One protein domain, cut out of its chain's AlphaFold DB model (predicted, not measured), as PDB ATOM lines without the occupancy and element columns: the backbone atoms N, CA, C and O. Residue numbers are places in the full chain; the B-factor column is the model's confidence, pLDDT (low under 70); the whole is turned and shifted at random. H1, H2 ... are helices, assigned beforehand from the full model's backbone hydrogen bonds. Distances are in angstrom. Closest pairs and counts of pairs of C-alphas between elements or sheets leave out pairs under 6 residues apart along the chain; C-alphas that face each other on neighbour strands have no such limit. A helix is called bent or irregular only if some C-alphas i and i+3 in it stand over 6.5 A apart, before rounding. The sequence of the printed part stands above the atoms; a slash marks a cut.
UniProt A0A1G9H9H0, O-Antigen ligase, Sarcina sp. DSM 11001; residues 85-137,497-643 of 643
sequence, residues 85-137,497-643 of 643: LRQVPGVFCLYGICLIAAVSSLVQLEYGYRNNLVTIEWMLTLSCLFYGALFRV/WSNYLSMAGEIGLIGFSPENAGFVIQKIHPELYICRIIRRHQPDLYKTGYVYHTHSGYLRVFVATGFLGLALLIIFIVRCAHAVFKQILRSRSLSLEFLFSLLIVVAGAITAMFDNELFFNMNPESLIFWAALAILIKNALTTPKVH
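What this domain is: This is residues 85 to 137 and 497 to 643 of the 643 residues of the protein "O-Antigen ligase" of Sarcina sp. DSM 11001 (UniProt A0A1G9H9H0). Long helices make a rod, with H8b, H9 and H10 toward one end and a cluster of short helices, H3 to H7, toward the other; the hairpin of H1 and H2 runs along one side of the rod. The bent helix H8 folds back on itself, its short arm H8a in the middle and its long arm H8b running on beside H1, while H10 crosses H9. The printed part has 200 residues with ten named helices, H1 to H10 in order along the chain, and no named strand; it is all helix. It is compact, with a radius of gyration of the C-alphas of 18.3 A, and spans 63 by 29 by 28 A.

Where its parts are: Find C-alpha 91 at (-18.939, -46.610, -33.350); from there H1, residues 91 to 107, runs 24.7 A. H2, residues 114 to 131, is 24.8 A long; it is neither bent nor irregular, but only just: C-alphas 127 and 130 are 6.1 A apart. After the cut look for five short helices: H3, residues 497 to 502, H4, residues 504 to 507, H5, residues 517 to 524, H6, residues 529 to 537, and H7, residues 539 to 542. H8, residues 553 to 586, was assigned as one helix by its hydrogen bonds but is bent, with C-alphas 560 and 563 at 9.7 A. Its arm H8a holds residues 553 to 560; its arm H8b, residues 563 to 586, begins with C-alpha 563 at (-18.716, -37.949, -17.258) and is 33.8 A long. H9, residues 592 to 610, is 28.0 A long. H10, residues 620 to 638, is 27.2 A long and ends with C-alpha 638 at (-19.944, -62.981, -38.491).

How they stand to each other: Begin with H1 and H2, a hairpin: they touch, closest at the C-alphas of Cys 98 and Ile 120, 5.8 A, at a shallow tilt of 4 degrees, opposite ways. Look next at the hub, H8, whose arms run opposite ways at a shallow tilt of 28 degrees. H8b touches H1 with residues 564 to 572 alone, closest at the C-alphas of Ile 97 and Gly 565, 4.9 A, opposite ways at a shallow tilt of 12 degrees. H8b touches H10 too, closest at the C-alphas of Gln 583 and Ala 636, 5.5 A, at a steep tilt of 52 degrees. H10 touches H9, closest at the C-alphas of Ser 597 and Ala 628, 5.1 A, opposite ways at a steep tilt of 45 degrees. H10 also touches H2, closest at the C-alphas of Tyr 131 and Ala 630, 4.8 A, at a tilt of 37 degrees, only just steep. H8a touches H9, closest at the C-alphas of Gly 553 and Ala 608, 5.0 A. Toward the short helices, H8a and H3 only just touch, with 3 pairs of C-alphas within 8 A, the closest those of Tyr 500 and Val 559, 7.5 A. H4 and H5 are near each other, and H5 is close to H6 but not clearly touching, at 6.3 A between the C-alphas of Gln 522 and Cys 531. H6 touches H7, closest at the C-alphas of Arg 535 and Tyr 542, 5.3 A. H1 and H9, for instance, are apart. Of the 8 pairs of helices that touch and have a tilt, those that touch only at the corner or at their ends left out, 4 are at a shallow tilt: the helix packing is part aligned, with lines nearly side by side, and part crossed. In H1, H3, H5, H8a, H8b and H10 every O i to N i+4 pair is within hydrogen-bond range; in H2 it is 13 of 14, in H6 4 of 5 and in H9 13 of 15, while H4 and H7 are too short for such a pair.

The domain as a whole: The two C-alphas farthest apart are those of Pro 539 and His 643, at 65.5 A. Residues 138 to 496 are cut out and not printed; C-alphas 137 and 497 are 38.6 A apart across the cut. Of the links that are printed whole, none is long. The mean pLDDT of the printed part is 89.9; look for values under 70 at residues 85 to 87 and 639 to 643, the last of these being the chain's last residue.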
ATOM      1  N   LEU A  85     -22.141 -46.917 -41.730       61.94
ATOM      2  CA  LEU A  85     -21.455 -46.836 -40.431       61.94
ATOM      3  C   LEU A  85     -22.366 -47.243 -39.256       61.94
ATOM      4  O   LEU A  85     -21.878 -47.808 -38.285       61.94
ATOM      5  N   ARG A  86     -23.697 -47.127 -39.415       60.69
ATOM      6  CA  ARG A  86     -24.711 -47.690 -38.496       60.69
ATOM      7  C   ARG A  86     -24.567 -49.195 -38.213       60.69
ATOM      8  O   ARG A  86     -25.143 -49.674 -37.245       60.69
ATOM      9  N   GLN A  87     -23.846 -49.943 -39.050       67.62
ATOM     10  CA  GLN A  87     -23.666 -51.395 -38.920       67.62
ATOM     11  C   GLN A  87     -22.475 -51.791 -38.029       67.62
ATOM     12  O   GLN A  87     -22.318 -52.974 -37.734       67.62
ATOM     13  N   VAL A  88     -21.629 -50.840 -37.611       80.94
ATOM     14  CA  VAL A  88     -20.459 -51.117 -36.762       80.94
ATOM     15  C   VAL A  88     -20.854 -50.975 -35.283       80.94
ATOM     16  O   VAL A  88     -21.333 -49.909 -34.888       80.94
ATOM     17  N   PRO A  89     -20.662 -52.002 -34.432       83.19
ATOM     18  CA  PRO A  89     -21.035 -51.924 -33.020       83.19
ATOM     19  C   PRO A  89     -20.305 -50.797 -32.293       83.19
ATOM     20  O   PRO A  89     -19.084 -50.687 -32.376       83.19
ATOM     21  N   GLY A  90     -21.053 -49.971 -31.562       86.62
ATOM     22  CA  GLY A  90     -20.493 -48.955 -30.667       86.62
ATOM     23  C   GLY A  90     -19.800 -47.763 -31.341       86.62
ATOM     24  O   GLY A  90     -19.427 -46.839 -30.632       86.62
ATOM     25  N   VAL A  91     -19.669 -47.709 -32.675       90.06
ATOM     26  CA  VAL A  91     -18.939 -46.610 -33.350       90.06
ATOM     27  C   VAL A  91     -19.537 -45.223 -33.059       90.06
ATOM     28  O   VAL A  91     -18.807 -44.245 -32.953       90.06
ATOM     29  N   PHE A  92     -20.854 -45.138 -32.834       90.31
ATOM     30  CA  PHE A  92     -21.514 -43.892 -32.427       90.31
ATOM     31  C   PHE A  92     -21.111 -43.398 -31.040       90.31
ATOM     32  O   PHE A  92     -21.137 -42.195 -30.814       90.31
ATOM     33  N   CYS A  93     -20.713 -44.286 -30.128       95.31
ATOM     34  CA  CYS A  93     -20.174 -43.878 -28.836       95.31
ATOM     35  C   CYS A  93     -18.844 -43.141 -29.032       95.31
ATOM     36  O   CYS A  93     -18.645 -42.089 -28.441       95.31
ATOM     37  N   LEU A  94     -17.987 -43.628 -29.939       95.00
ATOM     38  CA  LEU A  94     -16.729 -42.963 -30.289       95.00
ATOM     39  C   LEU A  94     -16.963 -41.603 -30.966       95.00
ATOM     40  O   LEU A  94     -16.331 -40.619 -30.601       95.00
ATOM     41  N   TYR A  95     -17.925 -41.515 -31.891       93.50
ATOM     42  CA  TYR A  95     -18.319 -40.228 -32.483       93.50
ATOM     43  C   TYR A  95     -18.915 -39.259 -31.452       93.50
ATOM     44  O   TYR A  95     -18.685 -38.057 -31.548       93.50
ATOM     45  N   GLY A  96     -19.640 -39.765 -30.451       95.62
ATOM     46  CA  GLY A  96     -20.123 -38.961 -29.331       95.62
ATOM     47  C   GLY A  96     -18.988 -38.454 -28.434       95.62
ATOM     48  O   GLY A  96     -19.029 -37.299 -28.033       95.62
ATOM     49  N   ILE A  97     -17.937 -39.250 -28.197       97.38
ATOM     50  CA  ILE A  97     -16.714 -38.792 -27.509       97.38
ATOM     51  C   ILE A  97     -16.046 -37.660 -28.308       97.38
ATOM     52  O   ILE A  97     -15.752 -36.617 -27.731       97.38
ATOM     53  N   CYS A  98     -15.881 -37.801 -29.632       96.38
ATOM     54  CA  CYS A  98     -15.375 -36.715 -30.488       96.38
ATOM     55  C   CYS A  98     -16.250 -35.449 -30.412       96.38
ATOM     56  O   CYS A  98     -15.722 -34.341 -30.385       96.38
ATOM     57  N   LEU A  99     -17.580 -35.603 -30.371       96.81
ATOM     58  CA  LEU A  99     -18.516 -34.481 -30.270       96.81
ATOM     59  C   LEU A  99     -18.410 -33.765 -28.917       96.81
ATOM     60  O   LEU A  99     -18.377 -32.540 -28.890       96.81
ATOM     61  N   ILE A 100     -18.324 -34.503 -27.806       97.88
ATOM     62  CA  ILE A 100     -18.174 -33.907 -26.471       97.88
ATOM     63  C   ILE A 100     -16.802 -33.239 -26.338       97.88
ATOM     64  O   ILE A 100     -16.735 -32.117 -25.847       97.88
ATOM     65  N   ALA A 101     -15.732 -33.849 -26.862       96.94
ATOM     66  CA  ALA A 101     -14.412 -33.222 -26.939       96.94
ATOM     67  C   ALA A 101     -14.458 -31.889 -27.705       96.94
ATOM     68  O   ALA A 101     -13.880 -30.901 -27.252       96.94
ATOM     69  N   ALA A 102     -15.186 -31.830 -28.826       96.69
ATOM     70  CA  ALA A 102     -15.381 -30.597 -29.588       96.69
ATOM     71  C   ALA A 102     -16.195 -29.551 -28.808       96.69
ATOM     72  O   ALA A 102     -15.802 -28.388 -28.773       96.69
ATOM     73  N   VAL A 103     -17.281 -29.950 -28.133       96.94
ATOM     74  CA  VAL A 103     -18.072 -29.054 -27.267       96.94
ATOM     75  C   VAL A 103     -17.220 -28.501 -26.125       96.94
ATOM     76  O   VAL A 103     -17.238 -27.297 -25.892       96.94
ATOM     77  N   SER A 104     -16.421 -29.342 -25.467       96.25
ATOM     78  CA  SER A 104     -15.478 -28.903 -24.437       96.25
ATOM     79  C   SER A 104     -14.467 -27.915 -25.023       96.25
ATOM     80  O   SER A 104     -14.342 -26.801 -24.533       96.25
ATOM     81  N   SER A 105     -13.839 -28.237 -26.156       95.31
ATOM     82  CA  SER A 105     -12.881 -27.343 -26.832       95.31
ATOM     83  C   SER A 105     -13.463 -25.964 -27.190       95.31
ATOM     84  O   SER A 105     -12.719 -24.989 -27.254       95.31
ATOM     85  N   LEU A 106     -14.781 -25.863 -27.410       95.69
ATOM     86  CA  LEU A 106     -15.490 -24.592 -27.606       95.69
ATOM     87  C   LEU A 106     -15.775 -23.847 -26.289       95.69
ATOM     88  O   LEU A 106     -15.801 -22.620 -26.290       95.69
ATOM     89  N   VAL A 107     -15.971 -24.554 -25.173       94.81
ATOM     90  CA  VAL A 107     -16.090 -23.953 -23.831       94.81
ATOM     91  C   VAL A 107     -14.733 -23.447 -23.340       94.81
ATOM     92  O   VAL A 107     -14.634 -22.331 -22.844       94.81
ATOM     93  N   GLN A 108     -13.665 -24.221 -23.542       93.75
ATOM     94  CA  GLN A 108     -12.286 -23.844 -23.216       93.75
ATOM     95  C   GLN A 108     -11.581 -23.054 -24.341       93.75
ATOM     96  O   GLN A 108     -10.351 -23.057 -24.417       93.75
ATOM     97  N   LEU A 109     -12.332 -22.359 -25.208       92.88
ATOM     98  CA  LEU A 109     -11.796 -21.645 -26.378       92.88
ATOM     99  C   LEU A 109     -10.789 -20.535 -26.015       92.88
ATOM    100  O   LEU A 109      -9.931 -20.215 -26.836       92.88
ATOM    101  N   GLU A 110     -10.857 -19.989 -24.793       91.56
ATOM    102  CA  GLU A 110      -9.926 -18.962 -24.290       91.56
ATOM    103  C   GLU A 110      -8.451 -19.416 -24.294       91.56
ATOM    104  O   GLU A 110      -7.569 -18.594 -24.519       91.56
ATOM    105  N   TYR A 111      -8.185 -20.722 -24.169       88.75
ATOM    106  CA  TYR A 111      -6.832 -21.304 -24.234       88.75
ATOM    107  C   TYR A 111      -6.428 -21.769 -25.649       88.75
ATOM    108  O   TYR A 111      -5.356 -22.337 -25.844       88.75
ATOM    109  N   GLY A 112      -7.271 -21.527 -26.660       87.94
ATOM    110  CA  GLY A 112      -7.012 -21.855 -28.064       87.94
ATOM    111  C   GLY A 112      -7.669 -23.150 -28.562       87.94
ATOM    112  O   GLY A 112      -8.115 -24.001 -27.801       87.94
ATOM    113  N   TYR A 113      -7.763 -23.305 -29.886       85.38
ATOM    114  CA  TYR A 113      -8.534 -24.390 -30.523       85.38
ATOM    115  C   TYR A 113      -7.703 -25.356 -31.381       85.38
ATOM    116  O   TYR A 113      -8.191 -26.423 -31.749       85.38
ATOM    117  N   ARG A 114      -6.471 -24.982 -31.757       86.62
ATOM    118  CA  ARG A 114      -5.717 -25.678 -32.818       86.62
ATOM    119  C   ARG A 114      -5.320 -27.100 -32.429       86.62
ATOM    120  O   ARG A 114      -5.621 -28.021 -33.180       86.62
ATOM    121  N   ASN A 115      -4.706 -27.282 -31.261       85.31
ATOM    122  CA  ASN A 115      -4.235 -28.596 -30.813       85.31
ATOM    123  C   ASN A 115      -5.428 -29.531 -30.560       85.31
ATOM    124  O   ASN A 115      -5.481 -30.628 -31.108       85.31
ATOM    125  N   ASN A 116      -6.459 -29.028 -29.872       91.31
ATOM    126  CA  ASN A 116      -7.748 -29.701 -29.700       91.31
ATOM    127  C   ASN A 116      -8.346 -30.217 -31.023       91.31
ATOM    128  O   ASN A 116      -8.761 -31.374 -31.097       91.31
ATOM    129  N   LEU A 117      -8.362 -29.397 -32.082       91.12
ATOM    130  CA  LEU A 117      -8.849 -29.814 -33.399       91.12
ATOM    131  C   LEU A 117      -8.036 -30.992 -33.958       91.12
ATOM    132  O   LEU A 117      -8.629 -31.987 -34.366       91.12
ATOM    133  N   VAL A 118      -6.701 -30.919 -33.919       90.44
ATOM    134  CA  VAL A 118      -5.805 -31.999 -34.382       90.44
ATOM    135  C   VAL A 118      -6.064 -33.301 -33.619       90.44
ATOM    136  O   VAL A 118      -6.202 -34.365 -34.226       90.44
ATOM    137  N   THR A 119      -6.199 -33.219 -32.299       91.31
ATOM    138  CA  THR A 119      -6.484 -34.371 -31.440       91.31
ATOM    139  C   THR A 119      -7.851 -35.006 -31.734       91.31
ATOM    140  O   THR A 119      -7.993 -36.233 -31.805       91.31
ATOM    141  N   ILE A 120      -8.881 -34.185 -31.959       94.12
ATOM    142  CA  ILE A 120     -10.225 -34.656 -32.321       94.12
ATOM    143  C   ILE A 120     -10.225 -35.279 -33.726       94.12
ATOM    144  O   ILE A 120     -10.854 -36.323 -33.924       94.12
ATOM    145  N   GLU A 121      -9.492 -34.702 -34.684       92.44
ATOM    146  CA  GLU A 121      -9.294 -35.254 -36.032       92.44
ATOM    147  C   GLU A 121      -8.633 -36.641 -35.989       92.44
ATOM    148  O   GLU A 121      -9.084 -37.556 -36.691       92.44
ATOM    149  N   TRP A 122      -7.624 -36.848 -35.134       92.00
ATOM    150  CA  TRP A 122      -7.003 -38.163 -34.952       92.00
ATOM    151  C   TRP A 122      -7.958 -39.185 -34.343       92.00
ATOM    152  O   TRP A 122      -8.136 -40.263 -34.917       92.00
ATOM    153  N   MET A 123      -8.648 -38.842 -33.251       93.62
ATOM    154  CA  MET A 123      -9.642 -39.733 -32.639       93.62
ATOM    155  C   MET A 123     -10.773 -40.093 -33.616       93.62
ATOM    156  O   MET A 123     -11.207 -41.250 -33.682       93.62
ATOM    157  N   LEU A 124     -11.219 -39.135 -34.435       92.88
ATOM    158  CA  LEU A 124     -12.224 -39.369 -35.468       92.88
ATOM    159  C   LEU A 124     -11.689 -40.280 -36.584       92.88
ATOM    160  O   LEU A 124     -12.403 -41.182 -37.024       92.88
ATOM    161  N   THR A 125     -10.434 -40.099 -37.001       93.25
ATOM    162  CA  THR A 125      -9.769 -40.928 -38.021       93.25
ATOM    163  C   THR A 125      -9.596 -42.373 -37.541       93.25
ATOM    164  O   THR A 125      -9.946 -43.309 -38.270       93.25
ATOM    165  N   LEU A 126      -9.150 -42.582 -36.296       93.44
ATOM    166  CA  LEU A 126      -9.071 -43.906 -35.663       93.44
ATOM    167  C   LEU A 126     -10.453 -44.577 -35.607       93.44
ATOM    168  O   LEU A 126     -10.646 -45.699 -36.083       93.44
ATOM    169  N   SER A 127     -11.458 -43.854 -35.117       91.81
ATOM    170  CA  SER A 127     -12.823 -44.368 -34.955       91.81
ATOM    171  C   SER A 127     -13.508 -44.684 -36.293       91.81
ATOM    172  O   SER A 127     -14.178 -45.710 -36.439       91.81
ATOM    173  N   CYS A 128     -13.351 -43.814 -37.294       90.56
ATOM    174  CA  CYS A 128     -14.052 -43.904 -38.574       90.56
ATOM    175  C   CYS A 128     -13.362 -44.834 -39.581       90.56
ATOM    176  O   CYS A 128     -14.046 -45.595 -40.278       90.56
ATOM    177  N   LEU A 129     -12.026 -44.784 -39.659       92.31
ATOM    178  CA  LEU A 129     -11.234 -45.569 -40.606       92.31
ATOM    179  C   LEU A 129     -10.697 -46.845 -39.950       92.31
ATOM    180  O   LEU A 129     -11.106 -47.935 -40.359       92.31
ATOM    181  N   PHE A 130      -9.859 -46.718 -38.912       92.69
ATOM    182  CA  PHE A 130      -9.145 -47.852 -38.301       92.69
ATOM    183  C   PHE A 130     -10.095 -48.877 -37.673       92.69
ATOM    184  O   PHE A 130      -9.938 -50.077 -37.890       92.69
ATOM    185  N   TYR A 131     -11.150 -48.414 -37.001       93.00
ATOM    186  CA  TYR A 131     -12.232 -49.275 -36.530       93.00
ATOM    187  C   TYR A 131     -13.366 -49.411 -37.564       93.00
ATOM    188  O   TYR A 131     -13.644 -50.498 -38.087       93.00
ATOM    189  N   GLY A 132     -14.023 -48.295 -37.894       90.31
ATOM    190  CA  GLY A 132     -15.286 -48.286 -38.635       90.31
ATOM    191  C   GLY A 132     -15.222 -48.728 -40.101       90.31
ATOM    192  O   GLY A 132     -16.223 -49.231 -40.629       90.31
ATOM    193  N   ALA A 133     -14.094 -48.553 -40.797       89.12
ATOM    194  CA  ALA A 133     -13.947 -48.963 -42.195       89.12
ATOM    195  C   ALA A 133     -13.381 -50.379 -42.324       89.12
ATOM    196  O   ALA A 133     -13.978 -51.196 -43.032       89.12
ATOM    197  N   LEU A 134     -12.318 -50.721 -41.588       90.75
ATOM    198  CA  LEU A 134     -11.732 -52.070 -41.616       90.75
ATOM    199  C   LEU A 134     -12.718 -53.160 -41.165       90.75
ATOM    200  O   LEU A 134     -12.731 -54.244 -41.754       90.75
ATOM    201  N   PHE A 135     -13.649 -52.858 -40.249       90.62
ATOM    202  CA  PHE A 135     -14.748 -53.770 -39.902       90.62
ATOM    203  C   PHE A 135     -15.581 -54.182 -41.132       90.62
ATOM    204  O   PHE A 135     -16.048 -55.320 -41.223       90.62
ATOM    205  N   ARG A 136     -15.749 -53.288 -42.117       87.75
ATOM    206  CA  ARG A 136     -16.527 -53.530 -43.346       87.75
ATOM    207  C   ARG A 136     -15.710 -54.183 -44.465       87.75
ATOM    208  O   ARG A 136     -16.305 -54.859 -45.306       87.75
ATOM    209  N   VAL A 137     -14.377 -54.073 -44.446       89.56
ATOM    210  CA  VAL A 137     -13.478 -54.643 -45.470       89.56
ATOM    211  C   VAL A 137     -13.699 -56.150 -45.643       89.56
ATOM    212  O   VAL A 137     -13.860 -56.891 -44.666       89.56
ATOM    213  N   TRP A 497      -3.267 -40.160 -10.429       92.06
ATOM    214  CA  TRP A 497      -4.676 -40.522 -10.610       92.06
ATOM    215  C   TRP A 497      -5.562 -39.934  -9.513       92.06
ATOM    216  O   TRP A 497      -6.649 -39.454  -9.818       92.06
ATOM    217  N   SER A 498      -5.092 -39.909  -8.262       91.56
ATOM    218  CA  SER A 498      -5.791 -39.271  -7.142       91.56
ATOM    219  C   SER A 498      -6.042 -37.781  -7.406       91.56
ATOM    220  O   SER A 498      -7.168 -37.322  -7.253       91.56
ATOM    221  N   ASN A 499      -5.040 -37.052  -7.913       93.12
ATOM    222  CA  ASN A 499      -5.131 -35.622  -8.241       93.12
ATOM    223  C   ASN A 499      -6.156 -35.352  -9.360       93.12
ATOM    224  O   ASN A 499      -6.929 -34.401  -9.288       93.12
ATOM    225  N   TYR A 500      -6.200 -36.198 -10.392       94.94
ATOM    226  CA  TYR A 500      -7.207 -36.083 -11.452       94.94
ATOM    227  C   TYR A 500      -8.618 -36.482 -10.996       94.94
ATOM    228  O   TYR A 500      -9.597 -35.895 -11.453       94.94
ATOM    229  N   LEU A 501      -8.741 -37.469 -10.103       94.94
ATOM    230  CA  LEU A 501     -10.028 -37.924  -9.571       94.94
ATOM    231  C   LEU A 501     -10.589 -36.990  -8.490       94.94
ATOM    232  O   LEU A 501     -11.808 -36.887  -8.379       94.94
ATOM    233  N   SER A 502      -9.749 -36.272  -7.738       95.25
ATOM    234  CA  SER A 502     -10.216 -35.237  -6.807       95.25
ATOM    235  C   SER A 502     -10.884 -34.067  -7.534       95.25
ATOM    236  O   SER A 502     -11.823 -33.500  -6.994       95.25
ATOM    237  N   MET A 503     -10.473 -33.779  -8.777       95.88
ATOM    238  CA  MET A 503     -11.081 -32.755  -9.643       95.88
ATOM    239  C   MET A 503     -12.351 -33.226 -10.384       95.88
ATOM    240  O   MET A 503     -12.789 -32.602 -11.352       95.88
ATOM    241  N   ALA A 504     -12.938 -34.372 -10.015       95.88
ATOM    242  CA  ALA A 504     -14.071 -34.937 -10.752       95.88
ATOM    243  C   ALA A 504     -15.326 -34.039 -10.737       95.88
ATOM    244  O   ALA A 504     -16.136 -34.118 -11.663       95.88
ATOM    245  N   GLY A 505     -15.487 -33.186  -9.717       94.75
ATOM    246  CA  GLY A 505     -16.578 -32.210  -9.649       94.75
ATOM    247  C   GLY A 505     -16.413 -31.086 -10.672       94.75
ATOM    248  O   GLY A 505     -17.355 -30.758 -11.392       94.75
ATOM    249  N   GLU A 506     -15.198 -30.555 -10.779       95.75
ATOM    250  CA  GLU A 506     -14.803 -29.460 -11.662       95.75
ATOM    251  C   GLU A 506     -14.757 -29.908 -13.131       95.75
ATOM    252  O   GLU A 506     -15.250 -29.196 -14.004       95.75
ATOM    253  N   ILE A 507     -14.239 -31.115 -13.404       96.38
ATOM    254  CA  ILE A 507     -14.259 -31.766 -14.732       96.38
ATOM    255  C   ILE A 507     -15.707 -31.917 -15.236       96.38
ATOM    256  O   ILE A 507     -16.002 -31.702 -16.418       96.38
ATOM    257  N   GLY A 508     -16.627 -32.279 -14.337       96.44
ATOM    258  CA  GLY A 508     -18.062 -32.279 -14.590       96.44
ATOM    259  C   GLY A 508     -18.505 -33.128 -15.791       96.44
ATOM    260  O   GLY A 508     -17.959 -34.190 -16.100       96.44
ATOM    261  N   LEU A 509     -19.567 -32.683 -16.468       97.06
ATOM    262  CA  LEU A 509     -20.209 -33.461 -17.536       97.06
ATOM    263  C   LEU A 509     -19.423 -33.488 -18.853       97.06
ATOM    264  O   LEU A 509     -19.511 -34.491 -19.562       97.06
ATOM    265  N   ILE A 510     -18.700 -32.411 -19.181       95.56
ATOM    266  CA  ILE A 510     -18.097 -32.189 -20.508       95.56
ATOM    267  C   ILE A 510     -16.565 -32.178 -20.522       95.56
ATOM    268  O   ILE A 510     -15.999 -32.365 -21.592       95.56
ATOM    269  N   GLY A 511     -15.903 -32.034 -19.369       96.69
ATOM    270  CA  GLY A 511     -14.445 -32.035 -19.257       96.69
ATOM    271  C   GLY A 511     -13.775 -30.677 -19.475       96.69
ATOM    272  O   GLY A 511     -14.415 -29.623 -19.527       96.69
ATOM    273  N   PHE A 512     -12.446 -30.727 -19.585       95.62
ATOM    274  CA  PHE A 512     -11.564 -29.574 -19.791       95.62
ATOM    275  C   PHE A 512     -10.939 -29.518 -21.199       95.62
ATOM    276  O   PHE A 512      -9.972 -28.789 -21.425       95.62
ATOM    277  N   SER A 513     -11.512 -30.257 -22.156       94.06
ATOM    278  CA  SER A 513     -11.018 -30.531 -23.516       94.06
ATOM    279  C   SER A 513      -9.734 -31.379 -23.568       94.06
ATOM    280  O   SER A 513      -9.003 -31.437 -22.580       94.06
ATOM    281  N   PRO A 514      -9.444 -32.068 -24.692       90.75
ATOM    282  CA  PRO A 514      -8.246 -32.899 -24.816       90.75
ATOM    283  C   PRO A 514      -6.921 -32.195 -24.507       90.75
ATOM    284  O   PRO A 514      -6.107 -32.770 -23.790       90.75
ATOM    285  N   GLU A 515      -6.722 -30.973 -25.011       89.50
ATOM    286  CA  GLU A 515      -5.416 -30.293 -24.987       89.50
ATOM    287  C   GLU A 515      -5.372 -29.031 -24.117       89.50
ATOM    288  O   GLU A 515      -4.297 -28.639 -23.676       89.50
ATOM    289  N   ASN A 516      -6.517 -28.419 -23.786       91.44
ATOM    290  CA  ASN A 516      -6.526 -27.243 -22.899       91.44
ATOM    291  C   ASN A 516      -6.663 -27.617 -21.413       91.44
ATOM    292  O   ASN A 516      -6.640 -26.733 -20.556       91.44
ATOM    293  N   ALA A 517      -6.788 -28.911 -21.093       91.88
ATOM    294  CA  ALA A 517      -6.990 -29.376 -19.725       91.88
ATOM    295  C   ALA A 517      -5.900 -28.890 -18.767       91.88
ATOM    296  O   ALA A 517      -6.208 -28.505 -17.641       91.88
ATOM    297  N   GLY A 518      -4.643 -28.859 -19.217       90.25
ATOM    298  CA  GLY A 518      -3.529 -28.399 -18.396       90.25
ATOM    299  C   GLY A 518      -3.654 -26.932 -17.978       90.25
ATOM    300  O   GLY A 518      -3.577 -26.652 -16.784       90.25
ATOM    301  N   PHE A 519      -3.978 -26.019 -18.900       91.75
ATOM    302  CA  PHE A 519      -4.226 -24.607 -18.572       91.75
ATOM    303  C   PHE A 519      -5.345 -24.431 -17.540       91.75
ATOM    304  O   PHE A 519      -5.197 -23.663 -16.588       91.75
ATOM    305  N   VAL A 520      -6.458 -25.162 -17.699       93.69
ATOM    306  CA  VAL A 520      -7.569 -25.116 -16.737       93.69
ATOM    307  C   VAL A 520      -7.090 -25.578 -15.364       93.69
ATOM    308  O   VAL A 520      -7.263 -24.848 -14.393       93.69
ATOM    309  N   ILE A 521      -6.435 -26.741 -15.291       94.69
ATOM    310  CA  ILE A 521      -5.935 -27.344 -14.047       94.69
ATOM    311  C   ILE A 521      -4.918 -26.429 -13.349       94.69
ATOM    312  O   ILE A 521      -5.019 -26.232 -12.143       94.69
ATOM    313  N   GLN A 522      -3.988 -25.809 -14.084       93.19
ATOM    314  CA  GLN A 522      -3.044 -24.836 -13.518       93.19
ATOM    315  C   GLN A 522      -3.747 -23.613 -12.912       93.19
ATOM    316  O   GLN A 522      -3.293 -23.099 -11.894       93.19
ATOM    317  N   LYS A 523      -4.850 -23.152 -13.515       92.75
ATOM    318  CA  LYS A 523      -5.620 -21.983 -13.060       92.75
ATOM    319  C   LYS A 523      -6.445 -22.267 -11.803       92.75
ATOM    320  O   LYS A 523      -6.532 -21.403 -10.934       92.75
ATOM    321  N   ILE A 524      -7.060 -23.450 -11.705       93.44
ATOM    322  CA  ILE A 524      -7.929 -23.813 -10.569       93.44
ATOM    323  C   ILE A 524      -7.169 -24.473  -9.410       93.44
ATOM    324  O   ILE A 524      -7.514 -24.232  -8.254       93.44
ATOM    325  N   HIS A 525      -6.133 -25.257  -9.726       93.31
ATOM    326  CA  HIS A 525      -5.429 -26.156  -8.810       93.31
ATOM    327  C   HIS A 525      -3.893 -26.192  -9.040       93.31
ATOM    328  O   HIS A 525      -3.301 -27.255  -9.286       93.31
ATOM    329  N   PRO A 526      -3.186 -25.046  -8.966       91.50
ATOM    330  CA  PRO A 526      -1.726 -24.999  -9.112       91.50
ATOM    331  C   PRO A 526      -0.953 -25.680  -7.964       91.50
ATOM    332  O   PRO A 526       0.263 -25.872  -8.068       91.50
ATOM    333  N   GLU A 527      -1.616 -26.015  -6.858       90.50
ATOM    334  CA  GLU A 527      -1.068 -26.726  -5.699       90.50
ATOM    335  C   GLU A 527      -0.980 -28.249  -5.880       90.50
ATOM    336  O   GLU A 527      -0.258 -28.912  -5.133       90.50
ATOM    337  N   LEU A 528      -1.672 -28.822  -6.869       88.38
ATOM    338  CA  LEU A 528      -1.659 -30.265  -7.109       88.38
ATOM    339  C   LEU A 528      -0.266 -30.769  -7.517       88.38
ATOM    340  O   LEU A 528       0.521 -30.064  -8.149       88.38
ATOM    341  N   TYR A 529       0.044 -32.021  -7.176       84.62
ATOM    342  CA  TYR A 529       1.310 -32.696  -7.501       84.62
ATOM    343  C   TYR A 529       1.636 -32.610  -9.002       84.62
ATOM    344  O   TYR A 529       2.749 -32.230  -9.372       84.62
ATOM    345  N   ILE A 530       0.629 -32.847  -9.850       84.38
ATOM    346  CA  ILE A 530       0.732 -32.794 -11.318       84.38
ATOM    347  C   ILE A 530       1.089 -31.400 -11.871       84.38
ATOM    348  O   ILE A 530       1.625 -31.299 -12.974       84.38
ATOM    349  N   CYS A 531       0.837 -30.337 -11.101       86.00
ATOM    350  CA  CYS A 531       1.271 -28.969 -11.390       86.00
ATOM    351  C   CYS A 531       2.643 -28.678 -10.767       86.00
ATOM    352  O   CYS A 531       3.533 -28.159 -11.440       86.00
ATOM    353  N   ARG A 532       2.828 -29.022  -9.483       86.00
ATOM    354  CA  ARG A 532       4.038 -28.713  -8.706       86.00
ATOM    355  C   ARG A 532       5.301 -29.339  -9.295       86.00
ATOM    356  O   ARG A 532       6.310 -28.644  -9.352       86.00
ATOM    357  N   ILE A 533       5.254 -30.591  -9.758       77.25
ATOM    358  CA  ILE A 533       6.419 -31.260 -10.368       77.25
ATOM    359  C   ILE A 533       6.878 -30.543 -11.639       77.25
ATOM    360  O   ILE A 533       8.053 -30.201 -11.753       77.25
ATOM    361  N   ILE A 534       5.955 -30.247 -12.559       78.50
ATOM    362  CA  ILE A 534       6.291 -29.543 -13.804       78.50
ATOM    363  C   ILE A 534       6.789 -28.129 -13.488       78.50
ATOM    364  O   ILE A 534       7.825 -27.724 -14.001       78.50
ATOM    365  N   ARG A 535       6.128 -27.400 -12.578       82.81
ATOM    366  CA  ARG A 535       6.561 -26.053 -12.176       82.81
ATOM    367  C   ARG A 535       7.965 -26.031 -11.556       82.81
ATOM    368  O   ARG A 535       8.697 -25.076 -11.793       82.81
ATOM    369  N   ARG A 536       8.334 -27.052 -10.770       76.56
ATOM    370  CA  ARG A 536       9.649 -27.163 -10.111       76.56
ATOM    371  C   ARG A 536      10.766 -27.562 -11.074       76.56
ATOM    372  O   ARG A 536      11.832 -26.963 -11.025       76.56
ATOM    373  N   HIS A 537      10.540 -28.561 -11.927       72.62
ATOM    374  CA  HIS A 537      11.610 -29.156 -12.739       72.62
ATOM    375  C   HIS A 537      11.635 -28.676 -14.197       72.62
ATOM    376  O   HIS A 537      12.660 -28.799 -14.861       72.62
ATOM    377  N   GLN A 538      10.526 -28.141 -14.712       72.19
ATOM    378  CA  GLN A 538      10.368 -27.699 -16.103       72.19
ATOM    379  C   GLN A 538       9.534 -26.400 -16.174       72.19
ATOM    380  O   GLN A 538       8.453 -26.381 -16.774       72.19
ATOM    381  N   PRO A 539      10.002 -25.286 -15.572       75.75
ATOM    382  CA  PRO A 539       9.225 -24.049 -15.456       75.75
ATOM    383  C   PRO A 539       8.820 -23.447 -16.809       75.75
ATOM    384  O   PRO A 539       7.764 -22.827 -16.903       75.75
ATOM    385  N   ASP A 540       9.605 -23.648 -17.870       77.44
ATOM    386  CA  ASP A 540       9.245 -23.178 -19.215       77.44
ATOM    387  C   ASP A 540       8.161 -24.033 -19.881       77.44
ATOM    388  O   ASP A 540       7.314 -23.490 -20.587       77.44
ATOM    389  N   LEU A 541       8.112 -25.337 -19.592       73.19
ATOM    390  CA  LEU A 541       7.015 -26.206 -20.024       73.19
ATOM    391  C   LEU A 541       5.744 -25.935 -19.200       73.19
ATOM    392  O   LEU A 541       4.638 -25.953 -19.729       73.19
ATOM    393  N   TYR A 542       5.879 -25.577 -17.918       78.94
ATOM    394  CA  TYR A 542       4.741 -25.124 -17.114       78.94
ATOM    395  C   TYR A 542       4.054 -23.897 -17.745       78.94
ATOM    396  O   TYR A 542       2.830 -23.874 -17.860       78.94
ATOM    397  N   LYS A 543       4.826 -22.920 -18.249       80.19
ATOM    398  CA  LYS A 543       4.297 -21.719 -18.934       80.19
ATOM    399  C   LYS A 543       3.502 -22.024 -20.212       80.19
ATOM    400  O   LYS A 543       2.688 -21.196 -20.609       80.19
ATOM    401  N   THR A 544       3.694 -23.182 -20.854       78.94
ATOM    402  CA  THR A 544       2.905 -23.586 -22.037       78.94
ATOM    403  C   THR A 544       1.584 -24.276 -21.678       78.94
ATOM    404  O   THR A 544       0.941 -24.853 -22.552       78.94
ATOM    405  N   GLY A 545       1.166 -24.224 -20.407       79.75
ATOM    406  CA  GLY A 545      -0.052 -24.872 -19.919       79.75
ATOM    407  C   GLY A 545       0.108 -26.366 -19.641       79.75
ATOM    408  O   GLY A 545      -0.881 -27.038 -19.358       79.75
ATOM    409  N   TYR A 546       1.325 -26.912 -19.720       80.62
ATOM    410  CA  TYR A 546       1.564 -28.337 -19.515       80.62
ATOM    411  C   TYR A 546       1.381 -28.744 -18.045       80.62
ATOM    412  O   TYR A 546       1.859 -28.088 -17.114       80.62
ATOM    413  N   VAL A 547       0.718 -29.878 -17.837       84.31
ATOM    414  CA  VAL A 547       0.611 -30.558 -16.539       84.31
ATOM    415  C   VAL A 547       0.992 -32.018 -16.713       84.31
ATOM    416  O   VAL A 547       0.839 -32.586 -17.796       84.31
ATOM    417  N   TYR A 548       1.472 -32.629 -15.634       81.19
ATOM    418  CA  TYR A 548       1.908 -34.018 -15.650       81.19
ATOM    419  C   TYR A 548       0.771 -34.943 -16.108       81.19
ATOM    420  O   TYR A 548      -0.313 -34.926 -15.528       81.19
ATOM    421  N   HIS A 549       1.014 -35.728 -17.159       79.00
ATOM    422  CA  HIS A 549      -0.014 -36.505 -17.849       79.00
ATOM    423  C   HIS A 549      -0.742 -37.516 -16.952       79.00
ATOM    424  O   HIS A 549      -0.232 -38.004 -15.948       79.00
ATOM    425  N   THR A 550      -1.942 -37.912 -17.377       85.81
ATOM    426  CA  THR A 550      -2.787 -38.884 -16.662       85.81
ATOM    427  C   THR A 550      -2.179 -40.283 -16.531       85.81
ATOM    428  O   THR A 550      -2.654 -41.052 -15.698       85.81
ATOM    429  N   HIS A 551      -1.198 -40.660 -17.366       80.81
ATOM    430  CA  HIS A 551      -0.689 -42.037 -17.501       80.81
ATOM    431  C   HIS A 551      -1.803 -43.094 -17.548       80.81
ATOM    432  O   HIS A 551      -1.704 -44.159 -16.941       80.81
ATOM    433  N   SER A 552      -2.912 -42.761 -18.209       91.62
ATOM    434  CA  SER A 552      -4.049 -43.652 -18.405       91.62
ATOM    435  C   SER A 552      -4.960 -43.068 -19.480       91.62
ATOM    436  O   SER A 552      -5.542 -41.997 -19.306       91.62
ATOM    437  N   GLY A 553      -5.119 -43.768 -20.598       92.81
ATOM    438  CA  GLY A 553      -5.954 -43.342 -21.717       92.81
ATOM    439  C   GLY A 553      -7.427 -43.239 -21.321       92.81
ATOM    440  O   GLY A 553      -8.130 -42.348 -21.791       92.81
ATOM    441  N   TYR A 554      -7.886 -44.092 -20.401       96.12
ATOM    442  CA  TYR A 554      -9.237 -44.013 -19.838       96.12
ATOM    443  C   TYR A 554      -9.443 -42.723 -19.032       96.12
ATOM    444  O   TYR A 554     -10.459 -42.045 -19.199       96.12
ATOM    445  N   LEU A 555      -8.457 -42.351 -18.209       95.75
ATOM    446  CA  LEU A 555      -8.489 -41.116 -17.428       95.75
ATOM    447  C   LEU A 555      -8.320 -39.880 -18.325       95.75
ATOM    448  O   LEU A 555      -9.015 -38.893 -18.112       95.75
ATOM    449  N   ARG A 556      -7.496 -39.947 -19.385       95.31
ATOM    450  CA  ARG A 556      -7.414 -38.895 -20.417       95.31
ATOM    451  C   ARG A 556      -8.773 -38.644 -21.065       95.31
ATOM    452  O   ARG A 556      -9.147 -37.489 -21.216       95.31
ATOM    453  N   VAL A 557      -9.540 -39.689 -21.397       97.12
ATOM    454  CA  VAL A 557     -10.910 -39.511 -21.916       97.12
ATOM    455  C   VAL A 557     -11.810 -38.832 -20.886       97.12
ATOM    456  O   VAL A 557     -12.508 -37.888 -21.249       97.12
ATOM    457  N   PHE A 558     -11.769 -39.232 -19.612       97.81
ATOM    458  CA  PHE A 558     -12.547 -38.560 -18.565       97.81
ATOM    459  C   PHE A 558     -12.182 -37.073 -18.413       97.81
ATOM    460  O   PHE A 558     -13.070 -36.230 -18.453       97.81
ATOM    461  N   VAL A 559     -10.897 -36.726 -18.327       96.75
ATOM    462  CA  VAL A 559     -10.447 -35.324 -18.218       96.75
ATOM    463  C   VAL A 559     -10.845 -34.511 -19.459       96.75
ATOM    464  O   VAL A 559     -11.335 -33.391 -19.340       96.75
ATOM    465  N   ALA A 560     -10.701 -35.092 -20.653       96.31
ATOM    466  CA  ALA A 560     -10.972 -34.419 -21.922       96.31
ATOM    467  C   ALA A 560     -12.464 -34.241 -22.254       96.31
ATOM    468  O   ALA A 560     -12.800 -33.369 -23.055       96.31
ATOM    469  N   THR A 561     -13.338 -35.111 -21.730       97.88
ATOM    470  CA  THR A 561     -14.749 -35.229 -22.170       97.88
ATOM    471  C   THR A 561     -15.771 -35.448 -21.044       97.88
ATOM    472  O   THR A 561     -16.947 -35.714 -21.306       97.88
ATOM    473  N   GLY A 562     -15.332 -35.353 -19.789       97.81
ATOM    474  CA  GLY A 562     -16.157 -35.452 -18.589       97.81
ATOM    475  C   GLY A 562     -16.890 -36.781 -18.418       97.81
ATOM    476  O   GLY A 562     -16.614 -37.794 -19.074       97.81
ATOM    477  N   PHE A 563     -17.875 -36.778 -17.518       98.25
ATOM    478  CA  PHE A 563     -18.716 -37.949 -17.258       98.25
ATOM    479  C   PHE A 563     -19.482 -38.432 -18.497       98.25
ATOM    480  O   PHE A 563     -19.699 -39.636 -18.629       98.25
ATOM    481  N   LEU A 564     -19.874 -37.544 -19.422       98.25
ATOM    482  CA  LEU A 564     -20.603 -37.949 -20.628       98.25
ATOM    483  C   LEU A 564     -19.718 -38.777 -21.569       98.25
ATOM    484  O   LEU A 564     -20.140 -39.840 -22.033       98.25
ATOM    485  N   GLY A 565     -18.486 -38.336 -21.832       97.94
ATOM    486  CA  GLY A 565     -17.574 -39.081 -22.696       97.94
ATOM    487  C   GLY A 565     -17.045 -40.357 -22.038       97.94
ATOM    488  O   GLY A 565     -16.979 -41.396 -22.700       97.94
ATOM    489  N   LEU A 566     -16.803 -40.340 -20.720       97.75
ATOM    490  CA  LEU A 566     -16.502 -41.553 -19.953       97.75
ATOM    491  C   LEU A 566     -17.656 -42.570 -20.016       97.75
ATOM    492  O   LEU A 566     -17.418 -43.752 -20.270       97.75
ATOM    493  N   ALA A 567     -18.911 -42.135 -19.863       98.31
ATOM    494  CA  ALA A 567     -20.075 -43.012 -19.984       98.31
ATOM    495  C   ALA A 567     -20.192 -43.621 -21.392       98.31
ATOM    496  O   ALA A 567     -20.428 -44.824 -21.529       98.31
ATOM    497  N   LEU A 568     -19.964 -42.833 -22.450       98.38
ATOM    498  CA  LEU A 568     -19.918 -43.349 -23.822       98.38
ATOM    499  C   LEU A 568     -18.779 -44.356 -24.030       98.38
ATOM    500  O   LEU A 568     -18.991 -45.369 -24.703       98.38
ATOM    501  N   LEU A 569     -17.604 -44.128 -23.438       97.56
ATOM    502  CA  LEU A 569     -16.479 -45.060 -23.499       97.56
ATOM    503  C   LEU A 569     -16.807 -46.382 -22.787       97.56
ATOM    504  O   LEU A 569     -16.578 -47.453 -23.349       97.56
ATOM    505  N   ILE A 570     -17.416 -46.325 -21.599       97.69
ATOM    506  CA  ILE A 570     -17.884 -47.511 -20.869       97.69
ATOM    507  C   ILE A 570     -18.916 -48.277 -21.707       97.69
ATOM    508  O   ILE A 570     -18.783 -49.488 -21.883       97.69
ATOM    509  N   ILE A 571     -19.901 -47.592 -22.303       97.50
ATOM    510  CA  ILE A 571     -20.893 -48.224 -23.190       97.50
ATOM    511  C   ILE A 571     -20.202 -48.887 -24.391       97.50
ATOM    512  O   ILE A 571     -20.537 -50.025 -24.731       97.50
ATOM    513  N   PHE A 572     -19.228 -48.225 -25.022       96.62
ATOM    514  CA  PHE A 572     -18.446 -48.793 -26.124       96.62
ATOM    515  C   PHE A 572     -17.739 -50.091 -25.708       96.62
ATOM    516  O   PHE A 572     -17.943 -51.135 -26.338       96.62
ATOM    517  N   ILE A 573     -16.971 -50.040 -24.616       96.38
ATOM    518  CA  ILE A 573     -16.215 -51.176 -24.076       96.38
ATOM    519  C   ILE A 573     -17.160 -52.327 -23.728       96.38
ATOM    520  O   ILE A 573     -16.936 -53.449 -24.179       96.38
ATOM    521  N   VAL A 574     -18.260 -52.063 -23.014       95.94
ATOM    522  CA  VAL A 574     -19.251 -53.082 -22.632       95.94
ATOM    523  C   VAL A 574     -19.884 -53.740 -23.861       95.94
ATOM    524  O   VAL A 574     -20.052 -54.961 -23.877       95.94
ATOM    525  N   ARG A 575     -20.198 -52.991 -24.930       94.00
ATOM    526  CA  ARG A 575     -20.744 -53.590 -26.165       94.00
ATOM    527  C   ARG A 575     -19.726 -54.467 -26.892       94.00
ATOM    528  O   ARG A 575     -20.103 -55.544 -27.363       94.00
ATOM    529  N   CYS A 576     -18.468 -54.040 -26.961       95.12
ATOM    530  CA  CYS A 576     -17.376 -54.821 -27.542       95.12
ATOM    531  C   CYS A 576     -17.100 -56.095 -26.724       95.12
ATOM    532  O   CYS A 576     -17.131 -57.198 -27.273       95.12
ATOM    533  N   ALA A 577     -16.942 -55.961 -25.406       95.31
ATOM    534  CA  ALA A 577     -16.740 -57.067 -24.476       95.31
ATOM    535  C   ALA A 577     -17.899 -58.072 -24.526       95.31
ATOM    536  O   ALA A 577     -17.663 -59.268 -24.673       95.31
ATOM    537  N   HIS A 578     -19.155 -57.614 -24.502       94.12
ATOM    538  CA  HIS A 578     -20.319 -58.497 -24.618       94.12
ATOM    539  C   HIS A 578     -20.314 -59.294 -25.932       94.12
ATOM    540  O   HIS A 578     -20.603 -60.489 -25.903       94.12
ATOM    541  N   ALA A 579     -19.952 -58.692 -27.073       93.44
ATOM    542  CA  ALA A 579     -19.831 -59.427 -28.335       93.44
ATOM    543  C   ALA A 579     -18.741 -60.517 -28.265       93.44
ATOM    544  O   ALA A 579     -18.986 -61.659 -28.657       93.44
ATOM    545  N   VAL A 580     -17.573 -60.185 -27.705       95.56
ATOM    546  CA  VAL A 580     -16.437 -61.104 -27.519       95.56
ATOM    547  C   VAL A 580     -16.781 -62.248 -26.557       95.56
ATOM    548  O   VAL A 580     -16.651 -63.413 -26.930       95.56
ATOM    549  N   PHE A 581     -17.283 -61.960 -25.354       94.62
ATOM    550  CA  PHE A 581     -17.656 -62.983 -24.369       94.62
ATOM    551  C   PHE A 581     -18.783 -63.884 -24.874       94.62
ATOM    552  O   PHE A 581     -18.697 -65.105 -24.758       94.62
ATOM    553  N   LYS A 582     -19.812 -63.314 -25.511       93.38
ATOM    554  CA  LYS A 582     -20.901 -64.076 -26.139       93.38
ATOM    555  C   LYS A 582     -20.378 -65.040 -27.202       93.38
ATOM    556  O   LYS A 582     -20.859 -66.171 -27.274       93.38
ATOM    557  N   GLN A 583     -19.386 -64.619 -27.988       91.81
ATOM    558  CA  GLN A 583     -18.717 -65.479 -28.956       91.81
ATOM    559  C   GLN A 583     -17.902 -66.586 -28.274       91.81
ATOM    560  O   GLN A 583     -18.027 -67.748 -28.660       91.81
ATOM    561  N   ILE A 584     -17.114 -66.260 -27.242       92.44
ATOM    562  CA  ILE A 584     -16.310 -67.233 -26.483       92.44
ATOM    563  C   ILE A 584     -17.197 -68.295 -25.831       92.44
ATOM    564  O   ILE A 584     -16.913 -69.486 -25.954       92.44
ATOM    565  N   LEU A 585     -18.284 -67.898 -25.167       90.00
ATOM    566  CA  LEU A 585     -19.179 -68.821 -24.470       90.00
ATOM    567  C   LEU A 585     -19.904 -69.760 -25.444       90.00
ATOM    568  O   LEU A 585     -19.914 -70.968 -25.228       90.00
ATOM    569  N   ARG A 586     -20.452 -69.224 -26.544       87.81
ATOM    570  CA  ARG A 586     -21.213 -70.008 -27.536       87.81
ATOM    571  C   ARG A 586     -20.337 -70.884 -28.426       87.81
ATOM    572  O   ARG A 586     -20.796 -71.907 -28.926       87.81
ATOM    573  N   SER A 587     -19.086 -70.496 -28.647       84.44
ATOM    574  CA  SER A 587     -18.190 -71.241 -29.526       84.44
ATOM    575  C   SER A 587     -17.593 -72.451 -28.819       84.44
ATOM    576  O   SER A 587     -16.846 -72.325 -27.846       84.44
ATOM    577  N   ARG A 588     -17.824 -73.639 -29.384       81.00
ATOM    578  CA  ARG A 588     -17.088 -74.868 -29.035       81.00
ATOM    579  C   ARG A 588     -15.622 -74.835 -29.508       81.00
ATOM    580  O   ARG A 588     -14.831 -75.670 -29.092       81.00
ATOM    581  N   SER A 589     -15.261 -73.895 -30.385       85.75
ATOM    582  CA  SER A 589     -13.884 -73.652 -30.839       85.75
ATOM    583  C   SER A 589     -13.721 -72.253 -31.420       85.75
ATOM    584  O   SER A 589     -14.600 -71.799 -32.151       85.75
ATOM    585  N   LEU A 590     -12.598 -71.595 -31.134       89.38
ATOM    586  CA  LEU A 590     -12.275 -70.259 -31.646       89.38
ATOM    587  C   LEU A 590     -11.435 -70.349 -32.925       89.38
ATOM    588  O   LEU A 590     -10.628 -71.264 -33.082       89.38
ATOM    589  N   SER A 591     -11.604 -69.395 -33.844       90.75
ATOM    590  CA  SER A 591     -10.689 -69.252 -34.979       90.75
ATOM    591  C   SER A 591      -9.384 -68.594 -34.525       90.75
ATOM    592  O   SER A 591      -9.390 -67.756 -33.623       90.75
ATOM    593  N   LEU A 592      -8.267 -68.923 -35.185       91.19
ATOM    594  CA  LEU A 592      -6.979 -68.262 -34.928       91.19
ATOM    595  C   LEU A 592      -7.095 -66.738 -35.110       91.19
ATOM    596  O   LEU A 592      -6.611 -65.979 -34.283       91.19
ATOM    597  N   GLU A 593      -7.812 -66.287 -36.143       92.81
ATOM    598  CA  GLU A 593      -8.057 -64.860 -36.397       92.81
ATOM    599  C   GLU A 593      -8.797 -64.171 -35.236       92.81
ATOM    600  O   GLU A 593      -8.469 -63.035 -34.905       92.81
ATOM    601  N   PHE A 594      -9.761 -64.839 -34.589       94.44
ATOM    602  CA  PHE A 594     -10.440 -64.313 -33.399       94.44
ATOM    603  C   PHE A 594      -9.511 -64.300 -32.181       94.44
ATOM    604  O   PHE A 594      -9.419 -63.284 -31.503       94.44
ATOM    605  N   LEU A 595      -8.806 -65.406 -31.913       95.56
ATOM    606  CA  LEU A 595      -7.922 -65.518 -30.751       95.56
ATOM    607  C   LEU A 595      -6.801 -64.472 -30.801       95.56
ATOM    608  O   LEU A 595      -6.624 -63.721 -29.853       95.56
ATOM    609  N   PHE A 596      -6.076 -64.375 -31.915       97.12
ATOM    610  CA  PHE A 596      -4.931 -63.473 -32.007       97.12
ATOM    611  C   PHE A 596      -5.333 -61.992 -32.099       97.12
ATOM    612  O   PHE A 596      -4.650 -61.157 -31.514       97.12
ATOM    613  N   SER A 597      -6.473 -61.650 -32.718       97.25
ATOM    614  CA  SER A 597      -6.998 -60.273 -32.629       97.25
ATOM    615  C   SER A 597      -7.477 -59.916 -31.218       97.25
ATOM    616  O   SER A 597      -7.266 -58.786 -30.785       97.25
ATOM    617  N   LEU A 598      -8.028 -60.875 -30.460       98.00
ATOM    618  CA  LEU A 598      -8.337 -60.684 -29.041       98.00
ATOM    619  C   LEU A 598      -7.076 -60.413 -28.215       98.00
ATOM    620  O   LEU A 598      -7.098 -59.508 -27.392       98.00
ATOM    621  N   LEU A 599      -5.979 -61.139 -28.445       98.44
ATOM    622  CA  LEU A 599      -4.731 -60.926 -27.704       98.44
ATOM    623  C   LEU A 599      -4.113 -59.542 -27.957       98.44
ATOM    624  O   LEU A 599      -3.665 -58.911 -27.006       98.44
ATOM    625  N   ILE A 600      -4.155 -59.029 -29.193       98.25
ATOM    626  CA  ILE A 600      -3.705 -57.656 -29.504       98.25
ATOM    627  C   ILE A 600      -4.587 -56.614 -28.797       98.25
ATOM    628  O   ILE A 600      -4.078 -55.656 -28.217       98.25
ATOM    629  N   VAL A 601      -5.911 -56.811 -28.810       98.00
ATOM    630  CA  VAL A 601      -6.859 -55.919 -28.121       98.00
ATOM    631  C   VAL A 601      -6.665 -55.961 -26.605       98.00
ATOM    632  O   VAL A 601      -6.698 -54.918 -25.965       98.00
ATOM    633  N   VAL A 602      -6.419 -57.140 -26.026       97.75
ATOM    634  CA  VAL A 602      -6.085 -57.287 -24.602       97.75
ATOM    635  C   VAL A 602      -4.789 -56.543 -24.283       97.75
ATOM    636  O   VAL A 602      -4.797 -55.744 -23.355       97.75
ATOM    637  N   ALA A 603      -3.725 -56.715 -25.078       97.12
ATOM    638  CA  ALA A 603      -2.459 -56.005 -24.883       97.12
ATOM    639  C   ALA A 603      -2.654 -54.479 -24.834       97.12
ATOM    640  O   ALA A 603      -2.337 -53.858 -23.823       97.12
ATOM    641  N   GLY A 604      -3.250 -53.889 -25.879       95.50
ATOM    642  CA  GLY A 604      -3.455 -52.436 -25.947       95.50
ATOM    643  C   GLY A 604      -4.408 -51.896 -24.874       95.50
ATOM    644  O   GLY A 604      -4.165 -50.825 -24.327       95.50
ATOM    645  N   ALA A 605      -5.457 -52.643 -24.509       95.44
ATOM    646  CA  ALA A 605      -6.377 -52.237 -23.444       95.44
ATOM    647  C   ALA A 605      -5.709 -52.207 -22.055       95.44
ATOM    648  O   ALA A 605      -6.050 -51.361 -21.234       95.44
ATOM    649  N   ILE A 606      -4.745 -53.097 -21.790       93.88
ATOM    650  CA  ILE A 606      -3.956 -53.072 -20.547       93.88
ATOM    651  C   ILE A 606      -2.958 -51.920 -20.575       93.88
ATOM    652  O   ILE A 606      -2.871 -51.186 -19.595       93.88
ATOM    653  N   THR A 607      -2.229 -51.733 -21.684       92.31
ATOM    654  CA  THR A 607      -1.290 -50.611 -21.831       92.31
ATOM    655  C   THR A 607      -2.002 -49.286 -21.559       92.31
ATOM    656  O   THR A 607      -1.552 -48.523 -20.712       92.31
ATOM    657  N   ALA A 608      -3.194 -49.087 -22.132       92.50
ATOM    658  CA  ALA A 608      -4.028 -47.902 -21.923       92.50
ATOM    659  C   ALA A 608      -4.511 -47.669 -20.479       92.50
ATOM    660  O   ALA A 608      -5.025 -46.589 -20.181       92.50
ATOM    661  N   MET A 609      -4.376 -48.641 -19.567       90.44
ATOM    662  CA  MET A 609      -4.596 -48.386 -18.140       90.44
ATOM    663  C   MET A 609      -3.468 -47.556 -17.531       90.44
ATOM    664  O   MET A 609      -3.745 -46.788 -16.618       90.44
ATOM    665  N   PHE A 610      -2.240 -47.705 -18.038       85.94
ATOM    666  CA  PHE A 610      -0.991 -47.166 -17.484       85.94
ATOM    667  C   PHE A 610      -0.258 -46.210 -18.442       85.94
ATOM    668  O   PHE A 610       0.897 -45.842 -18.190       85.94
ATOM    669  N   ASP A 611      -0.913 -45.861 -19.547       83.56
ATOM    670  CA  ASP A 611      -0.407 -45.043 -20.641       83.56
ATOM    671  C   ASP A 611      -1.549 -44.255 -21.306       83.56
ATOM    672  O   ASP A 611      -2.675 -44.749 -21.395       83.56
ATOM    673  N   ASN A 612      -1.285 -43.026 -21.752       83.62
ATOM    674  CA  ASN A 612      -2.271 -42.036 -22.229       83.62
ATOM    675  C   ASN A 612      -2.528 -42.063 -23.752       83.62
ATOM    676  O   ASN A 612      -3.217 -41.184 -24.279       83.62
ATOM    677  N   GLU A 613      -2.000 -43.079 -24.434       79.19
ATOM    678  CA  GLU A 613      -1.703 -43.077 -25.873       79.19
ATOM    679  C   GLU A 613      -2.722 -43.787 -26.780       79.19
ATOM    680  O   GLU A 613      -2.763 -43.553 -27.989       79.19
ATOM    681  N   LEU A 614      -3.578 -44.655 -26.231       90.19
ATOM    682  CA  LEU A 614      -4.510 -45.465 -27.035       90.19
ATOM    683  C   LEU A 614      -5.663 -44.654 -27.659       90.19
ATOM    684  O   LEU A 614      -6.208 -45.006 -28.713       90.19
ATOM    685  N   PHE A 615      -6.059 -43.585 -26.971       91.56
ATOM    686  CA  PHE A 615      -7.101 -42.653 -27.383       91.56
ATOM    687  C   PHE A 615      -6.454 -41.317 -27.726       91.56
ATOM    688  O   PHE A 615      -5.430 -40.968 -27.145       91.56
ATOM    689  N   PHE A 616      -7.081 -40.557 -28.626       88.69
ATOM    690  CA  PHE A 616      -6.669 -39.202 -29.014       88.69
ATOM    691  C   PHE A 616      -5.328 -39.069 -29.774       88.69
ATOM    692  O   PHE A 616      -5.229 -38.186 -30.622       88.69
ATOM    693  N   ASN A 617      -4.372 -39.988 -29.607       85.12
ATOM    694  CA  ASN A 617      -3.082 -39.978 -30.306       85.12
ATOM    695  C   ASN A 617      -2.978 -41.034 -31.424       85.12
ATOM    696  O   ASN A 617      -3.569 -42.115 -31.357       85.12
ATOM    697  N   MET A 618      -2.178 -40.734 -32.455       85.94
ATOM    698  CA  MET A 618      -1.733 -41.713 -33.455       85.94
ATOM    699  C   MET A 618      -0.289 -42.134 -33.187       85.94
ATOM    700  O   MET A 618       0.629 -41.326 -33.280       85.94
ATOM    701  N   ASN A 619      -0.107 -43.421 -32.915       88.44
ATOM    702  CA  ASN A 619       1.168 -44.083 -32.654       88.44
ATOM    703  C   ASN A 619       1.048 -45.551 -33.139       88.44
ATOM    704  O   ASN A 619      -0.058 -46.008 -33.449       88.44
ATOM    705  N   PRO A 620       2.148 -46.313 -33.274       90.69
ATOM    706  CA  PRO A 620       2.100 -47.652 -33.871       90.69
ATOM    707  C   PRO A 620       1.129 -48.609 -33.167       90.69
ATOM    708  O   PRO A 620       0.368 -49.325 -33.822       90.69
ATOM    709  N   GLU A 621       1.116 -48.584 -31.836       91.31
ATOM    710  CA  GLU A 621       0.291 -49.463 -31.012       91.31
ATOM    711  C   GLU A 621      -1.205 -49.136 -31.085       91.31
ATOM    712  O   GLU A 621      -2.007 -50.062 -31.231       91.31
ATOM    713  N   SER A 622      -1.605 -47.858 -31.085       93.19
ATOM    714  CA  SER A 622      -3.012 -47.473 -31.231       93.19
ATOM    715  C   SER A 622      -3.536 -47.857 -32.617       93.19
ATOM    716  O   SER A 622      -4.606 -48.459 -32.738       93.19
ATOM    717  N   LEU A 623      -2.751 -47.623 -33.673       94.69
ATOM    718  CA  LEU A 623      -3.115 -47.982 -35.048       94.69
ATOM    719  C   LEU A 623      -3.297 -49.503 -35.215       94.69
ATOM    720  O   LEU A 623      -4.270 -49.946 -35.838       94.69
ATOM    721  N   ILE A 624      -2.403 -50.311 -34.626       95.69
ATOM    722  CA  ILE A 624      -2.502 -51.779 -34.623       95.69
ATOM    723  C   ILE A 624      -3.691 -52.247 -33.767       95.69
ATOM    724  O   ILE A 624      -4.465 -53.096 -34.221       95.69
ATOM    725  N   PHE A 625      -3.896 -51.672 -32.577       96.44
ATOM    726  CA  PHE A 625      -5.026 -51.976 -31.692       96.44
ATOM    727  C   PHE A 625      -6.374 -51.730 -32.377       96.44
ATOM    728  O   PHE A 625      -7.218 -52.627 -32.408       96.44
ATOM    729  N   TRP A 626      -6.589 -50.547 -32.961       96.19
ATOM    730  CA  TRP A 626      -7.879 -50.187 -33.559       96.19
ATOM    731  C   TRP A 626      -8.204 -51.061 -34.782       96.19
ATOM    732  O   TRP A 626      -9.349 -51.502 -34.940       96.19
ATOM    733  N   ALA A 627      -7.195 -51.407 -35.590       94.56
ATOM    734  CA  ALA A 627      -7.337 -52.364 -36.687       94.56
ATOM    735  C   ALA A 627      -7.620 -53.800 -36.189       94.56
ATOM    736  O   ALA A 627      -8.480 -54.496 -36.744       94.56
ATOM    737  N   ALA A 628      -6.952 -54.249 -35.120       96.31
ATOM    738  CA  ALA A 628      -7.207 -55.549 -34.499       96.31
ATOM    739  C   ALA A 628      -8.608 -55.624 -33.873       96.31
ATOM    740  O   ALA A 628      -9.296 -56.631 -34.046       96.31
ATOM    741  N   LEU A 629      -9.083 -54.550 -33.236       96.81
ATOM    742  CA  LEU A 629     -10.436 -54.447 -32.689       96.81
ATOM    743  C   LEU A 629     -11.498 -54.550 -33.791       96.81
ATOM    744  O   LEU A 629     -12.496 -55.257 -33.626       96.81
ATOM    745  N   ALA A 630     -11.260 -53.935 -34.953       94.62
ATOM    746  CA  ALA A 630     -12.129 -54.080 -36.118       94.62
ATOM    747  C   ALA A 630     -12.241 -55.547 -36.578       94.62
ATOM    748  O   ALA A 630     -13.342 -56.037 -36.844       94.62
ATOM    749  N   ILE A 631     -11.111 -56.265 -36.638       94.06
ATOM    750  CA  ILE A 631     -11.040 -57.692 -36.997       94.06
ATOM    751  C   ILE A 631     -11.738 -58.563 -35.942       94.06
ATOM    752  O   ILE A 631     -12.534 -59.439 -36.296       94.06
ATOM    753  N   LEU A 632     -11.482 -58.307 -34.659       95.81
ATOM    754  CA  LEU A 632     -12.045 -59.039 -33.528       95.81
ATOM    755  C   LEU A 632     -13.572 -58.957 -33.515       95.81
ATOM    756  O   LEU A 632     -14.249 -59.985 -33.533       95.81
ATOM    757  N   ILE A 633     -14.123 -57.740 -33.540       94.81
ATOM    758  CA  ILE A 633     -15.573 -57.516 -33.486       94.81
ATOM    759  C   ILE A 633     -16.257 -58.030 -34.760       94.81
ATOM    760  O   ILE A 633     -17.354 -58.589 -34.692       94.81
ATOM    761  N   LYS A 634     -15.592 -57.950 -35.923       92.06
ATOM    762  CA  LYS A 634     -16.067 -58.592 -37.157       92.06
ATOM    763  C   LYS A 634     -16.177 -60.109 -36.985       92.06
ATOM    764  O   LYS A 634     -17.217 -60.687 -37.307       92.06
ATOM    765  N   ASN A 635     -15.142 -60.759 -36.457       91.38
ATOM    766  CA  ASN A 635     -15.142 -62.202 -36.215       91.38
ATOM    767  C   ASN A 635     -16.159 -62.613 -35.135       91.38
ATOM    768  O   ASN A 635     -16.813 -63.636 -35.297       91.38
ATOM    769  N   ALA A 636     -16.357 -61.796 -34.095       91.94
ATOM    770  CA  ALA A 636     -17.337 -62.027 -33.032       91.94
ATOM    771  C   ALA A 636     -18.800 -62.017 -33.514       91.94
ATOM    772  O   ALA A 636     -19.661 -62.629 -32.885       91.94
ATOM    773  N   LEU A 637     -19.093 -61.307 -34.611       88.38
ATOM    774  CA  LEU A 637     -20.455 -61.139 -35.132       88.38
ATOM    775  C   LEU A 637     -20.759 -61.923 -36.411       88.38
ATOM    776  O   LEU A 637     -21.931 -62.132 -36.715       88.38
ATOM    777  N   THR A 638     -19.745 -62.332 -37.178       78.44
ATOM    778  CA  THR A 638     -19.944 -62.981 -38.491       78.44
ATOM    779  C   THR A 638     -19.804 -64.500 -38.476       78.44
ATOM    780  O   THR A 638     -20.125 -65.146 -39.473       78.44
ATOM    781  N   THR A 639     -19.358 -65.101 -37.372       62.53
ATOM    782  CA  THR A 639     -19.346 -66.561 -37.228       62.53
ATOM    783  C   THR A 639     -20.770 -67.108 -37.096       62.53
ATOM    784  O   THR A 639     -21.496 -66.686 -36.192       62.53
ATOM    785  N   PRO A 640     -21.190 -68.049 -37.964       51.50
ATOM    786  CA  PRO A 640     -22.533 -68.611 -37.915       51.50
ATOM    787  C   PRO A 640     -22.756 -69.407 -36.626       51.50
ATOM    788  O   PRO A 640     -21.814 -69.945 -36.040       51.50
ATOM    789  N   LYS A 641     -24.026 -69.522 -36.215       44.66
ATOM    790  CA  LYS A 641     -24.434 -70.484 -35.187       44.66
ATOM    791  C   LYS A 641     -24.029 -71.881 -35.664       44.66
ATOM    792  O   LYS A 641     -24.599 -72.383 -36.629       44.66
ATOM    793  N   VAL A 642     -23.062 -72.496 -34.992       46.25
ATOM    794  CA  VAL A 642     -22.895 -73.948 -35.062       46.25
ATOM    795  C   VAL A 642     -24.023 -74.515 -34.209       46.25
ATOM    796  O   VAL A 642     -24.023 -74.298 -32.997       46.25
ATOM    797  N   HIS A 643     -25.012 -75.108 -34.876       33.91
ATOM    798  CA  HIS A 643     -26.046 -75.919 -34.239       33.91
ATOM    799  C   HIS A 643     -25.429 -77.208 -33.673       33.91
ATOM    800  O   HIS A 643     -24.435 -77.687 -34.269       33.91
TER     801      HIS A 643